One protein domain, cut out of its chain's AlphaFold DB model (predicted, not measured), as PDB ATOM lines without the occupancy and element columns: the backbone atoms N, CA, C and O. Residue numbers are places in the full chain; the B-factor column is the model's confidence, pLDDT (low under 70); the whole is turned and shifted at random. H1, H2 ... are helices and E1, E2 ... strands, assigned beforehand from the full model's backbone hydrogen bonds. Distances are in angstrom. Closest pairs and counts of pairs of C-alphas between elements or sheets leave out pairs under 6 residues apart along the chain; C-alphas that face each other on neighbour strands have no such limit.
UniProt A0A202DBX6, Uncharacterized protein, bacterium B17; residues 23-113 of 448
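AT A GLANCE: This is residues 23 to 113 of the 448 residues of an uncharacterized protein of bacterium B17 (UniProt A0A202DBX6). A strongly twisted, curled antiparallel sheet of five strands has a helical hairpin, H1 and H2, at the part made by E1 and E5; H1 packs over E5, while H2, side by side with H1, only grazes the sheet. E2 bends sharply, and E3 and E4 continue the sheet away from the helices. The printed part has 91 residues, with five named strands followed by two named helices, in the order E1 E2 E3 E4 E5 H1 H2; the class is mixed, helices and strands, and the sheet's order is E4 E3 E2 E1 E5. The whole is compact and rounded, with a radius of gyration of the C-alphas of 13.1 A and spans of 34 by 30 by 24 A.

IN THESE COORDINATES: E1 is residues 23 to 26, 10.1 A from first to last C-alpha, beginning with C-alpha 23 at (111.187, 118.650, 111.203). E2, residues 31 to 40, is 19.8 A long and bends by 96 degrees at Val 35. E3 is residues 43 to 48, 15.4 A, and E4 is residues 54 to 58, 13.7 A. E5, residues 62 to 67, is 14.3 A long. H1, residues 77 to 93, is 24.4 A long and begins with C-alpha 77 at (118.604, 130.203, 96.160). H2, residues 99 to 111, is 18.2 A long and ends with C-alpha 111 at (107.308, 131.988, 99.854).

HOW THE PARTS SIT: E1 to E4 form a meander, each strand the antiparallel neighbour of the one before. The pairing of E2 is staggered: its residues 31 to 33 pair with E1, with N 24 and O 32 at 2.9 A, and its residues 34 to 40 pair with E3, with N 38 and O 45 at 2.8 A. E3 and the edge strand E4 are antiparallel at 150 degrees, with N 44 and O 57 at 2.8 A. E1 and the other edge strand, E5, are antiparallel at 174 degrees, with N 23 and O 66 at 2.7 A. E4 and E5 meet only through their link, and E3 and E5 are apart. H1 is on the sheet at a height of 7.5 A, over E5 and slantwise to the strands, at 36 degrees to E5 on the local plane; the closest C-alphas of E5 and H1 are those of Ile 66 and Gln 83, 7.0 A apart. H2 only grazes the sheet, with its residues 101 to 109. H1 and H2, a helical hairpin, touch at a shallow tilt of 18 degrees, opposite ways; their closest C-alphas, those of Arg 91 and Leu 99, are 6.0 A apart. In H1 and H2 every O i to N i+4 pair is within hydrogen-bond range.

THE WHOLE: The two C-alphas farthest apart are those of Asn 53 and Leu 113, at 34.6 A. The printed part has no cut and no long link; the link from E5 to H1, 9 residues, is short, and the others are tight. The mean pLDDT of the printed part is 89.2, and no printed residue is under 70.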
ATOM      1  N   TYR A  23     112.183 119.680 111.413       92.38
ATOM      2  CA  TYR A  23     111.187 118.650 111.203       92.38
ATOM      3  C   TYR A  23     111.887 117.370 110.754       92.38
ATOM      4  O   TYR A  23     112.453 117.307 109.655       92.38
ATOM      5  N   ILE A  24     111.895 116.375 111.637       91.94
ATOM      6  CA  ILE A  24     112.519 115.069 111.419       91.94
ATOM      7  C   ILE A  24     111.467 114.142 110.832       91.94
ATOM      8  O   ILE A  24     110.358 114.083 111.347       91.94
ATOM      9  N   VAL A  25     111.799 113.435 109.755       92.25
ATOM     10  CA  VAL A  25     110.918 112.498 109.054       92.25
ATOM     11  C   VAL A  25     111.647 111.170 108.886       92.25
ATOM     12  O   VAL A  25     112.723 111.112 108.291       92.25
ATOM     13  N   THR A  26     111.044 110.100 109.390       92.62
ATOM     14  CA  THR A  26     111.554 108.724 109.272       92.62
ATOM     15  C   THR A  26     111.075 108.048 107.986       92.62
ATOM     16  O   THR A  26     110.089 108.470 107.374       92.62
ATOM     17  N   ASN A  27     111.727 106.950 107.597       90.12
ATOM     18  CA  ASN A  27     111.312 106.114 106.464       90.12
ATOM     19  C   ASN A  27     109.917 105.496 106.640       90.12
ATOM     20  O   ASN A  27     109.234 105.241 105.650       90.12
ATOM     21  N   GLU A  28     109.453 105.337 107.880       87.88
ATOM     22  CA  GLU A  28     108.098 104.875 108.198       87.88
ATOM     23  C   GLU A  28     107.028 105.971 108.059       87.88
ATOM     24  O   GLU A  28     105.832 105.698 108.206       87.88
ATOM     25  N   GLY A  29     107.428 107.219 107.804       83.44
ATOM     26  CA  GLY A  29     106.526 108.366 107.719       83.44
ATOM     27  C   GLY A  29     106.069 108.906 109.075       83.44
ATOM     28  O   GLY A  29     105.096 109.657 109.115       83.44
ATOM     29  N   LYS A  30     106.747 108.546 110.174       88.88
ATOM     30  CA  LYS A  30     106.640 109.265 111.457       88.88
ATOM     31  C   LYS A  30     107.440 110.556 111.363       88.88
ATOM     32  O   LYS A  30     108.522 110.552 110.769       88.88
ATOM     33  N   ALA A  31     106.924 111.632 111.950       89.06
ATOM     34  CA  ALA A  31     107.615 112.907 111.953       89.06
ATOM     35  C   ALA A  31     107.437 113.679 113.258       89.06
ATOM     36  O   ALA A  31     106.347 113.685 113.831       89.06
ATOM     37  N   THR A  32     108.500 114.367 113.670       91.44
ATOM     38  CA  THR A  32     108.567 115.078 114.948       91.44
ATOM     39  C   THR A  32     109.308 116.401 114.792       91.44
ATOM     40  O   THR A  32     110.263 116.515 114.019       91.44
ATOM     41  N   TRP A  33     108.864 117.419 115.529       92.12
ATOM     42  CA  TRP A  33     109.585 118.683 115.657       92.12
ATOM     43  C   TRP A  33     110.697 118.564 116.696       92.12
ATOM     44  O   TRP A  33     110.446 118.134 117.819       92.12
ATOM     45  N   ALA A  34     111.893 119.015 116.341       91.56
ATOM     46  CA  ALA A  34     113.062 119.041 117.203       91.56
ATOM     47  C   ALA A  34     113.623 120.461 117.347       91.56
ATOM     48  O   ALA A  34     113.563 121.251 116.406       91.56
ATOM     49  N   VAL A  35     114.215 120.767 118.503       87.44
ATOM     50  CA  VAL A  35     114.859 122.071 118.800       87.44
ATOM     51  C   VAL A  35     116.241 122.198 118.123       87.44
ATOM     52  O   VAL A  35     116.875 123.248 118.124       87.44
ATOM     53  N   GLY A  36     116.706 121.127 117.479       82.81
ATOM     54  CA  GLY A  36     117.954 121.056 116.729       82.81
ATOM     55  C   GLY A  36     118.311 119.603 116.436       82.81
ATOM     56  O   GLY A  36     117.682 118.687 116.963       82.81
ATOM     57  N   THR A  37     119.311 119.381 115.587       86.25
ATOM     58  CA  THR A  37     119.872 118.046 115.350       86.25
ATOM     59  C   THR A  37     121.388 118.110 115.338       86.25
ATOM     60  O   THR A  37     121.971 119.095 114.880       86.25
ATOM     61  N   THR A  38     122.023 117.042 115.811       88.62
ATOM     62  CA  THR A  38     123.470 116.841 115.735       88.62
ATOM     63  C   THR A  38     123.752 115.471 115.135       88.62
ATOM     64  O   THR A  38     123.184 114.471 115.568       88.62
ATOM     65  N   LYS A  39     124.640 115.402 114.141       88.00
ATOM     66  CA  LYS A  39     125.116 114.123 113.604       88.00
ATOM     67  C   LYS A  39     126.192 113.550 114.537       88.00
ATOM     68  O   LYS A  39     127.175 114.236 114.806       88.00
ATOM     69  N   LYS A  40     126.024 112.307 114.994       87.88
ATOM     70  CA  LYS A  40     127.020 111.543 115.766       87.88
ATOM     71  C   LYS A  40     127.243 110.192 115.075       87.88
ATOM     72  O   LYS A  40     126.384 109.318 115.149       87.88
ATOM     73  N   GLY A  41     128.367 110.038 114.371       89.50
ATOM     74  CA  GLY A  41     128.644 108.844 113.560       89.50
ATOM     75  C   GLY A  41     127.553 108.598 112.509       89.50
ATOM     76  O   GLY A  41     127.213 109.509 111.745       89.50
ATOM     77  N   ASP A  42     126.972 107.397 112.533       91.12
ATOM     78  CA  ASP A  42     125.882 106.963 111.646       91.12
ATOM     79  C   ASP A  42     124.478 107.235 112.209       91.12
ATOM     80  O   ASP A  42     123.488 106.679 111.738       91.12
ATOM     81  N   SER A  43     124.365 108.106 113.212       92.06
ATOM     82  CA  SER A  43     123.093 108.488 113.832       92.06
ATOM     83  C   SER A  43     122.906 110.004 113.894       92.06
ATOM     84  O   SER A  43     123.860 110.788 113.870       92.06
ATOM     85  N   ILE A  44     121.649 110.428 113.990       91.12
ATOM     86  CA  ILE A  44     121.264 111.791 114.349       91.12
ATOM     87  C   ILE A  44     120.695 111.780 115.761       91.12
ATOM     88  O   ILE A  44     119.808 110.992 116.078       91.12
ATOM     89  N   VAL A  45     121.192 112.699 116.582       91.50
ATOM     90  CA  VAL A  45     120.674 112.986 117.917       91.50
ATOM     91  C   VAL A  45     119.884 114.285 117.868       91.50
ATOM     92  O   VAL A  45     120.365 115.282 117.315       91.50
ATOM     93  N   TYR A  46     118.671 114.283 118.413       91.19
ATOM     94  CA  TYR A  46     117.807 115.458 118.452       91.19
ATOM     95  C   TYR A  46     116.971 115.513 119.726       91.19
ATOM     96  O   TYR A  46     116.660 114.487 120.319       91.19
ATOM     97  N   THR A  47     116.577 116.721 120.123       91.50
ATOM     98  CA  THR A  47     115.687 116.939 121.271       91.50
ATOM     99  C   THR A  47     114.283 117.239 120.773       91.50
ATOM    100  O   THR A  47     114.076 118.233 120.070       91.50
ATOM    101  N   GLU A  48     113.319 116.389 121.120       91.25
ATOM    102  CA  GLU A  48     111.913 116.575 120.767       91.25
ATOM    103  C   GLU A  48     111.339 117.841 121.399       91.25
ATOM    104  O   GLU A  48     111.452 118.075 122.599       91.25
ATOM    105  N   LYS A  49     110.650 118.653 120.596       88.06
ATOM    106  CA  LYS A  49     110.087 119.924 121.055       88.06
ATOM    107  C   LYS A  49     108.895 119.751 122.002       88.06
ATOM    108  O   LYS A  49     108.663 120.610 122.842       88.06
ATOM    109  N   SER A  50     108.119 118.681 121.840       87.12
ATOM    110  CA  SER A  50     106.916 118.416 122.642       87.12
ATOM    111  C   SER A  50     107.221 117.843 124.021       87.12
ATOM    112  O   SER A  50     106.491 118.124 124.963       87.12
ATOM    113  N   THR A  51     108.265 117.022 124.127       88.38
ATOM    114  CA  THR A  51     108.580 116.247 125.338       88.38
ATOM    115  C   THR A  51     109.871 116.706 126.011       88.38
ATOM    116  O   THR A  51     110.057 116.444 127.191       88.38
ATOM    117  N   GLY A  52     110.762 117.396 125.288       86.75
ATOM    118  CA  GLY A  52     112.098 117.749 125.768       86.75
ATOM    119  C   GLY A  52     113.080 116.574 125.791       86.75
ATOM    120  O   GLY A  52     114.221 116.752 126.209       86.75
ATOM    121  N   ASN A  53     112.668 115.387 125.335       90.00
ATOM    122  CA  ASN A  53     113.490 114.183 125.390       90.00
ATOM    123  C   ASN A  53     114.539 114.169 124.275       90.00
ATOM    124  O   ASN A  53     114.247 114.511 123.125       90.00
ATOM    125  N   GLU A  54     115.752 113.732 124.611       91.19
ATOM    126  CA  GLU A  54     116.787 113.430 123.625       91.19
ATOM    127  C   GLU A  54     116.516 112.061 122.989       91.19
ATOM    128  O   GLU A  54     116.298 111.065 123.676       91.19
ATOM    129  N   VAL A  55     116.526 112.020 121.659       92.31
ATOM    130  CA  VAL A  55     116.276 110.824 120.857       92.31
ATOM    131  C   VAL A  55     117.434 110.640 119.885       92.31
ATOM    132  O   VAL A  55     117.874 111.589 119.230       92.31
ATOM    133  N   THR A  56     117.926 109.406 119.782       93.00
ATOM    134  CA  THR A  56     118.956 109.009 118.815       93.00
ATOM    135  C   THR A  56     118.330 108.102 117.765       93.00
ATOM    136  O   THR A  56     117.709 107.101 118.111       93.00
ATOM    137  N   VAL A  57     118.488 108.452 116.488       91.44
ATOM    138  CA  VAL A  57     117.941 107.690 115.357       91.44
ATOM    139  C   VAL A  57     119.049 107.409 114.338       91.44
ATOM    140  O   VAL A  57     119.744 108.354 113.942       91.44
ATOM    141  N   PRO A  58     119.218 106.157 113.875       92.81
ATOM    142  CA  PRO A  58     120.138 105.833 112.789       92.81
ATOM    143  C   PRO A  58     119.828 106.629 111.516       92.81
ATOM    144  O   PRO A  58     118.670 106.822 111.144       92.81
ATOM    145  N   ILE A  59     120.859 107.072 110.794       90.88
ATOM    146  CA  ILE A  59     120.689 107.807 109.528       90.88
ATOM    147  C   ILE A  59     119.970 106.944 108.483       90.88
ATOM    148  O   ILE A  59     119.206 107.485 107.686       90.88
ATOM    149  N   SER A  60     120.165 105.620 108.519       91.25
ATOM    150  CA  SER A  60     119.454 104.649 107.675       91.25
ATOM    151  C   SER A  60     117.934 104.717 107.819       91.25
ATOM    152  O   SER A  60     117.214 104.404 106.872       91.25
ATOM    153  N   ASP A  61     117.440 105.163 108.973       92.12
ATOM    154  CA  ASP A  61     116.017 105.148 109.320       92.12
ATOM    155  C   ASP A  61     115.350 106.502 109.036       92.12
ATOM    156  O   ASP A  61     114.122 106.640 109.095       92.12
ATOM    157  N   LEU A  62     116.149 107.513 108.680       91.38
ATOM    158  CA  LEU A  62     115.693 108.854 108.351       91.38
ATOM    159  C   LEU A  62     115.448 109.000 106.852       91.38
ATOM    160  O   LEU A  62     116.309 108.733 106.020       91.38
ATOM    161  N   ASP A  63     114.282 109.537 106.512       90.06
ATOM    162  CA  ASP A  63     113.969 109.937 105.142       90.06
ATOM    163  C   ASP A  63     114.269 111.426 104.914       90.06
ATOM    164  O   ASP A  63     114.582 111.873 103.807       90.06
ATOM    165  N   GLY A  64     114.204 112.237 105.976       89.25
ATOM    166  CA  GLY A  64     114.540 113.644 105.879       89.25
ATOM    167  C   GLY A  64     114.631 114.393 107.200       89.25
ATOM    168  O   GLY A  64     113.984 114.080 108.185       89.25
ATOM    169  N   VAL A  65     115.424 115.456 107.162       90.12
ATOM    170  CA  VAL A  65     115.527 116.494 108.191       90.12
ATOM    171  C   VAL A  65     115.349 117.822 107.475       90.12
ATOM    172  O   VAL A  65     116.098 118.103 106.528       90.12
ATOM    173  N   ILE A  66     114.330 118.587 107.852       90.31
ATOM    174  CA  ILE A  66     113.953 119.834 107.183       90.31
ATOM    175  C   ILE A  66     113.954 120.956 108.218       90.31
ATOM    176  O   ILE A  66     113.169 120.902 109.160       90.31
ATOM    177  N   PRO A  67     114.789 121.991 108.074       89.38
ATOM    178  CA  PRO A  67     114.721 123.133 108.968       89.38
ATOM    179  C   PRO A  67     113.442 123.940 108.720       89.38
ATOM    180  O   PRO A  67     113.003 124.115 107.579       89.38
ATOM    181  N   LYS A  68     112.867 124.484 109.791       88.56
ATOM    182  CA  LYS A  68     111.845 125.523 109.703       88.56
ATOM    183  C   LYS A  68     112.464 126.792 109.131       88.56
ATOM    184  O   LYS A  68     113.609 127.133 109.444       88.56
ATOM    185  N   VAL A  69     111.699 127.528 108.328       86.81
ATOM    186  CA  VAL A  69     112.151 128.830 107.845       86.81
ATOM    187  C   VAL A  69     112.279 129.785 109.032       86.81
ATOM    188  O   VAL A  69     111.298 130.164 109.673       86.81
ATOM    189  N   LYS A  70     113.506 130.219 109.315       84.88
ATOM    190  CA  LYS A  70     113.759 131.378 110.172       84.88
ATOM    191  C   LYS A  70     113.513 132.652 109.364       84.88
ATOM    192  O   LYS A  70     114.236 132.904 108.399       84.88
ATOM    193  N   ARG A  71     112.502 133.428 109.761       78.44
ATOM    194  CA  ARG A  71     112.179 134.739 109.172       78.44
ATOM    195  C   ARG A  71     113.360 135.697 109.316       78.44
ATOM    196  O   ARG A  71     114.056 135.664 110.329       78.44
ATOM    197  N   GLY A  72     113.602 136.512 108.294       74.44
ATOM    198  CA  GLY A  72     114.712 137.469 108.269       74.44
ATOM    199  C   GLY A  72     116.098 136.861 108.046       74.44
ATOM    200  O   GLY A  72     117.081 137.588 107.934       74.44
ATOM    201  N   LYS A  73     116.207 135.529 107.951       81.44
ATOM    202  CA  LYS A  73     117.453 134.875 107.551       81.44
ATOM    203  C   LYS A  73     117.537 134.844 106.027       81.44
ATOM    204  O   LYS A  73     116.621 134.372 105.356       81.44
ATOM    205  N   LYS A  74     118.672 135.289 105.485       79.06
ATOM    206  CA  LYS A  74     118.997 135.094 104.070       79.06
ATOM    207  C   LYS A  74     119.413 133.640 103.841       79.06
ATOM    208  O   LYS A  74     120.291 133.123 104.531       79.06
ATOM    209  N   TYR A  75     118.776 132.996 102.873       83.00
ATOM    210  CA  TYR A  75     119.145 131.674 102.368       83.00
ATOM    211  C   TYR A  75     119.602 131.836 100.920       83.00
ATOM    212  O   TYR A  75     119.034 132.658 100.200       83.00
ATOM    213  N   SER A  76     120.606 131.070 100.493       85.94
ATOM    214  CA  SER A  76     120.948 131.013  99.070       85.94
ATOM    215  C   SER A  76     119.810 130.361  98.286       85.94
ATOM    216  O   SER A  76     119.090 129.505  98.809       85.94
ATOM    217  N   GLU A  77     119.644 130.756  97.028       86.81
ATOM    218  CA  GLU A  77     118.604 130.203  96.160       86.81
ATOM    219  C   GLU A  77     118.759 128.689  95.988       86.81
ATOM    220  O   GLU A  77     117.791 127.948  96.157       86.81
ATOM    221  N   GLU A  78     119.992 128.215  95.802       90.44
ATOM    222  CA  GLU A  78     120.320 126.786  95.772       90.44
ATOM    223  C   GLU A  78     119.846 126.051  97.033       90.44
ATOM    224  O   GLU A  78     119.294 124.951  96.957       90.44
ATOM    225  N   TYR A  79     120.013 126.662  98.211       89.81
ATOM    226  CA  TYR A  79     119.575 126.061  99.465       89.81
ATOM    227  C   TYR A  79     118.050 126.001  99.563       89.81
ATOM    228  O   TYR A  79     117.509 124.969  99.965       89.81
ATOM    229  N   ILE A  80     117.355 127.070  99.162       89.94
ATOM    230  CA  ILE A  80     115.886 127.116  99.123       89.94
ATOM    231  C   ILE A  80     115.355 126.026  98.184       89.94
ATOM    232  O   ILE A  80     114.535 125.204  98.598       89.94
ATOM    233  N   GLN A  81     115.872 125.960  96.953       92.75
ATOM    234  CA  GLN A  81     115.479 124.961  95.957       92.75
ATOM    235  C   GLN A  81     115.750 123.533  96.451       92.75
ATOM    236  O   GLN A  81     114.892 122.657  96.315       92.75
ATOM    237  N   LYS A  82     116.887 123.300  97.123       93.81
ATOM    238  CA  LYS A  82     117.210 122.009  97.750       93.81
ATOM    239  C   LYS A  82     116.184 121.602  98.811       93.81
ATOM    240  O   LYS A  82     115.767 120.441  98.829       93.81
ATOM    241  N   GLN A  83     115.760 122.520  99.684       93.06
ATOM    242  CA  GLN A  83     114.735 122.214 100.691       93.06
ATOM    243  C   GLN A  83     113.365 121.960 100.055       93.06
ATOM    244  O   GLN A  83     112.694 120.999 100.429       93.06
ATOM    245  N   ILE A  84     112.973 122.749  99.049       93.88
ATOM    246  CA  ILE A  84     111.718 122.561  98.304       93.88
ATOM    247  C   ILE A  84     111.697 121.199  97.603       93.88
ATOM    248  O   ILE A  84     110.713 120.466  97.715       93.88
ATOM    249  N   ALA A  85     112.780 120.818  96.921       93.56
ATOM    250  CA  ALA A  85     112.894 119.517  96.265       93.56
ATOM    251  C   ALA A  85     112.782 118.362  97.275       93.56
ATOM    252  O   ALA A  85     112.039 117.401  97.050       93.56
ATOM    253  N   LYS A  86     113.449 118.487  98.432       93.38
ATOM    254  CA  LYS A  86     113.361 117.514  99.531       93.38
ATOM    255  C   LYS A  86     111.934 117.396 100.076       93.38
ATOM    256  O   LYS A  86     111.424 116.285 100.209       93.38
ATOM    257  N   LEU A  87     111.267 118.523 100.326       92.94
ATOM    258  CA  LEU A  87     109.871 118.578 100.770       92.94
ATOM    259  C   LEU A  87     108.916 117.952  99.748       92.94
ATOM    260  O   LEU A  87     108.056 117.161 100.131       92.94
ATOM    261  N   LYS A  88     109.091 118.230  98.450       93.62
ATOM    262  CA  LYS A  88     108.299 117.615  97.371       93.62
ATOM    263  C   LYS A  88     108.486 116.095  97.323       93.62
ATOM    264  O   LYS A  88     107.490 115.382  97.220       93.62
ATOM    265  N   LYS A  89     109.717 115.589  97.476       93.88
ATOM    266  CA  LYS A  89     110.004 114.141  97.534       93.88
ATOM    267  C   LYS A  89     109.323 113.472  98.734       93.88
ATOM    268  O   LYS A  89     108.630 112.471  98.561       93.88
ATOM    269  N   LEU A  90     109.459 114.059  99.925       92.19
ATOM    270  CA  LEU A  90     108.829 113.556 101.153       92.19
ATOM    271  C   LEU A  90     107.301 113.592 101.067       92.19
ATOM    272  O   LEU A  90     106.637 112.653 101.497       92.19
ATOM    273  N   ARG A  91     106.738 114.640 100.456       90.44
ATOM    274  CA  ARG A  91     105.296 114.770 100.218       90.44
ATOM    275  C   ARG A  91     104.762 113.639  99.341       90.44
ATOM    276  O   ARG A  91     103.688 113.114  99.626       90.44
ATOM    277  N   THR A  92     105.496 113.271  98.293       89.62
ATOM    278  CA  THR A  92     105.118 112.169  97.398       89.62
ATOM    279  C   THR A  92     105.207 110.820  98.112       89.62
ATOM    280  O   THR A  92     104.255 110.046  98.050       89.62
ATOM    281  N   LYS A  93     106.302 110.560  98.842       90.06
ATOM    282  CA  LYS A  93     106.532 109.284  99.544       90.06
ATOM    283  C   LYS A  93     105.587 109.074 100.738       90.06
ATOM    284  O   LYS A  93     105.072 107.977 100.917       90.06
ATOM    285  N   HIS A  94     105.273 110.129 101.500       90.00
ATOM    286  CA  HIS A  94     104.494 110.049 102.751       90.00
ATOM    287  C   HIS A  94     103.102 110.687 102.689       90.00
ATOM    288  O   HIS A  94     102.563 111.132 103.710       90.00
ATOM    289  N   ARG A  95     102.482 110.715 101.502       85.12
ATOM    290  CA  ARG A  95     101.206 111.412 101.232       85.12
ATOM    291  C   ARG A  95     100.064 111.071 102.203       85.12
ATOM    292  O   ARG A  95      99.200 111.909 102.425       85.12
ATOM    293  N   LYS A  96     100.034 109.865 102.776       85.12
ATOM    294  CA  LYS A  96      98.946 109.420 103.670       85.12
ATOM    295  C   LYS A  96      99.169 109.734 105.156       85.12
ATOM    296  O   LYS A  96      98.201 109.729 105.902       85.12
ATOM    297  N   LYS A  97     100.411 109.988 105.592       87.56
ATOM    298  CA  LYS A  97     100.766 110.060 107.025       87.56
ATOM    299  C   LYS A  97     101.026 111.483 107.523       87.56
ATOM    300  O   LYS A  97     100.533 111.858 108.578       87.56
ATOM    301  N   ILE A  98     101.767 112.293 106.760       87.25
ATOM    302  CA  ILE A  98     102.291 113.597 107.231       87.25
ATOM    303  C   ILE A  98     102.120 114.732 106.208       87.25
ATOM    304  O   ILE A  98     102.855 115.718 106.209       87.25
ATOM    305  N   LEU A  99     101.128 114.621 105.322       87.69
ATOM    306  CA  LEU A  99     100.917 115.562 104.217       87.69
ATOM    307  C   LEU A  99     100.666 117.007 104.671       87.69
ATOM    308  O   LEU A  99     101.223 117.935 104.090       87.69
ATOM    309  N   ARG A 100      99.834 117.211 105.701       87.81
ATOM    310  CA  ARG A 100      99.447 118.557 106.154       87.81
ATOM    311  C   ARG A 100     100.646 119.365 106.690       87.81
ATOM    312  O   ARG A 100     100.849 120.466 106.177       87.81
ATOM    313  N   PRO A 101     101.474 118.848 107.621       88.06
ATOM    314  CA  PRO A 101     102.693 119.541 108.055       88.06
ATOM    315  C   PRO A 101     103.697 119.791 106.920       88.06
ATOM    316  O   PRO A 101     104.265 120.878 106.826       88.06
ATOM    317  N   LEU A 102     103.884 118.819 106.016       89.31
ATOM    318  CA  LEU A 102     104.794 118.976 104.876       89.31
ATOM    319  C   LEU A 102     104.319 120.058 103.897       89.31
ATOM    320  O   LEU A 102     105.144 120.798 103.373       89.31
ATOM    321  N   ASN A 103     103.007 120.185 103.674       89.94
ATOM    322  CA  ASN A 103     102.447 121.251 102.840       89.94
ATOM    323  C   ASN A 103     102.673 122.639 103.454       89.94
ATOM    324  O   ASN A 103     102.994 123.569 102.722       89.94
ATOM    325  N   GLN A 104     102.539 122.781 104.776       88.94
ATOM    326  CA  GLN A 104     102.810 124.050 105.461       88.94
ATOM    327  C   GLN A 104     104.283 124.452 105.331       88.94
ATOM    328  O   GLN A 104     104.583 125.570 104.921       88.94
ATOM    329  N   LEU A 105     105.203 123.516 105.591       90.25
ATOM    330  CA  LEU A 105     106.638 123.734 105.397       90.25
ATOM    331  C   LEU A 105     106.972 124.087 103.944       90.25
ATOM    332  O   LEU A 105     107.736 125.014 103.694       90.25
ATOM    333  N   LEU A 106     106.381 123.375 102.983       91.56
ATOM    334  CA  LEU A 106     106.574 123.655 101.563       91.56
ATOM    335  C   LEU A 106     106.138 125.078 101.210       91.56
ATOM    336  O   LEU A 106     106.903 125.784 100.563       91.56
ATOM    337  N   GLN A 107     104.974 125.523 101.688       89.50
ATOM    338  CA  GLN A 107     104.502 126.891 101.473       89.50
ATOM    339  C   GLN A 107     105.452 127.936 102.077       89.50
ATOM    340  O   GLN A 107     105.746 128.931 101.418       89.50
ATOM    341  N   GLU A 108     105.964 127.720 103.294       88.56
ATOM    342  CA  GLU A 108     106.941 128.627 103.920       88.56
ATOM    343  C   GLU A 108     108.222 128.764 103.088       88.56
ATOM    344  O   GLU A 108     108.697 129.880 102.864       88.56
ATOM    345  N   TRP A 109     108.767 127.645 102.604       90.94
ATOM    346  CA  TRP A 109     109.968 127.634 101.768       90.94
ATOM    347  C   TRP A 109     109.713 128.215 100.369       90.94
ATOM    348  O   TRP A 109     110.541 128.972  99.870       90.94
ATOM    349  N   GLU A 110     108.565 127.934  99.747       90.06
ATOM    350  CA  GLU A 110     108.180 128.503  98.446       90.06
ATOM    351  C   GLU A 110     107.937 130.017  98.520       90.06
ATOM    352  O   GLU A 110     108.261 130.736  97.576       90.06
ATOM    353  N   MET A 111     107.433 130.539  99.646       85.75
ATOM    354  CA  MET A 111     107.308 131.988  99.854       85.75
ATOM    355  C   MET A 111     108.659 132.704  99.817       85.75
ATOM    356  O   MET A 111     108.707 133.862  99.411       85.75
ATOM    357  N   LEU A 112     109.760 132.027 100.165       86.12
ATOM    358  CA  LEU A 112     111.095 132.600 100.004       86.12
ATOM    359  C   LEU A 112     111.475 132.797  98.537       86.12
ATOM    360  O   LEU A 112     112.445 133.499  98.314       86.12
ATOM    361  N   LEU A 113     110.788 132.217  97.549       83.81
ATOM    362  CA  LEU A 113     111.063 132.438  96.120       83.81
ATOM    363  C   LEU A 113     110.172 133.512  95.489       83.81
ATOM    364  O   LEU A 113     110.442 133.941  94.370       83.81
TER     365      LEU A 113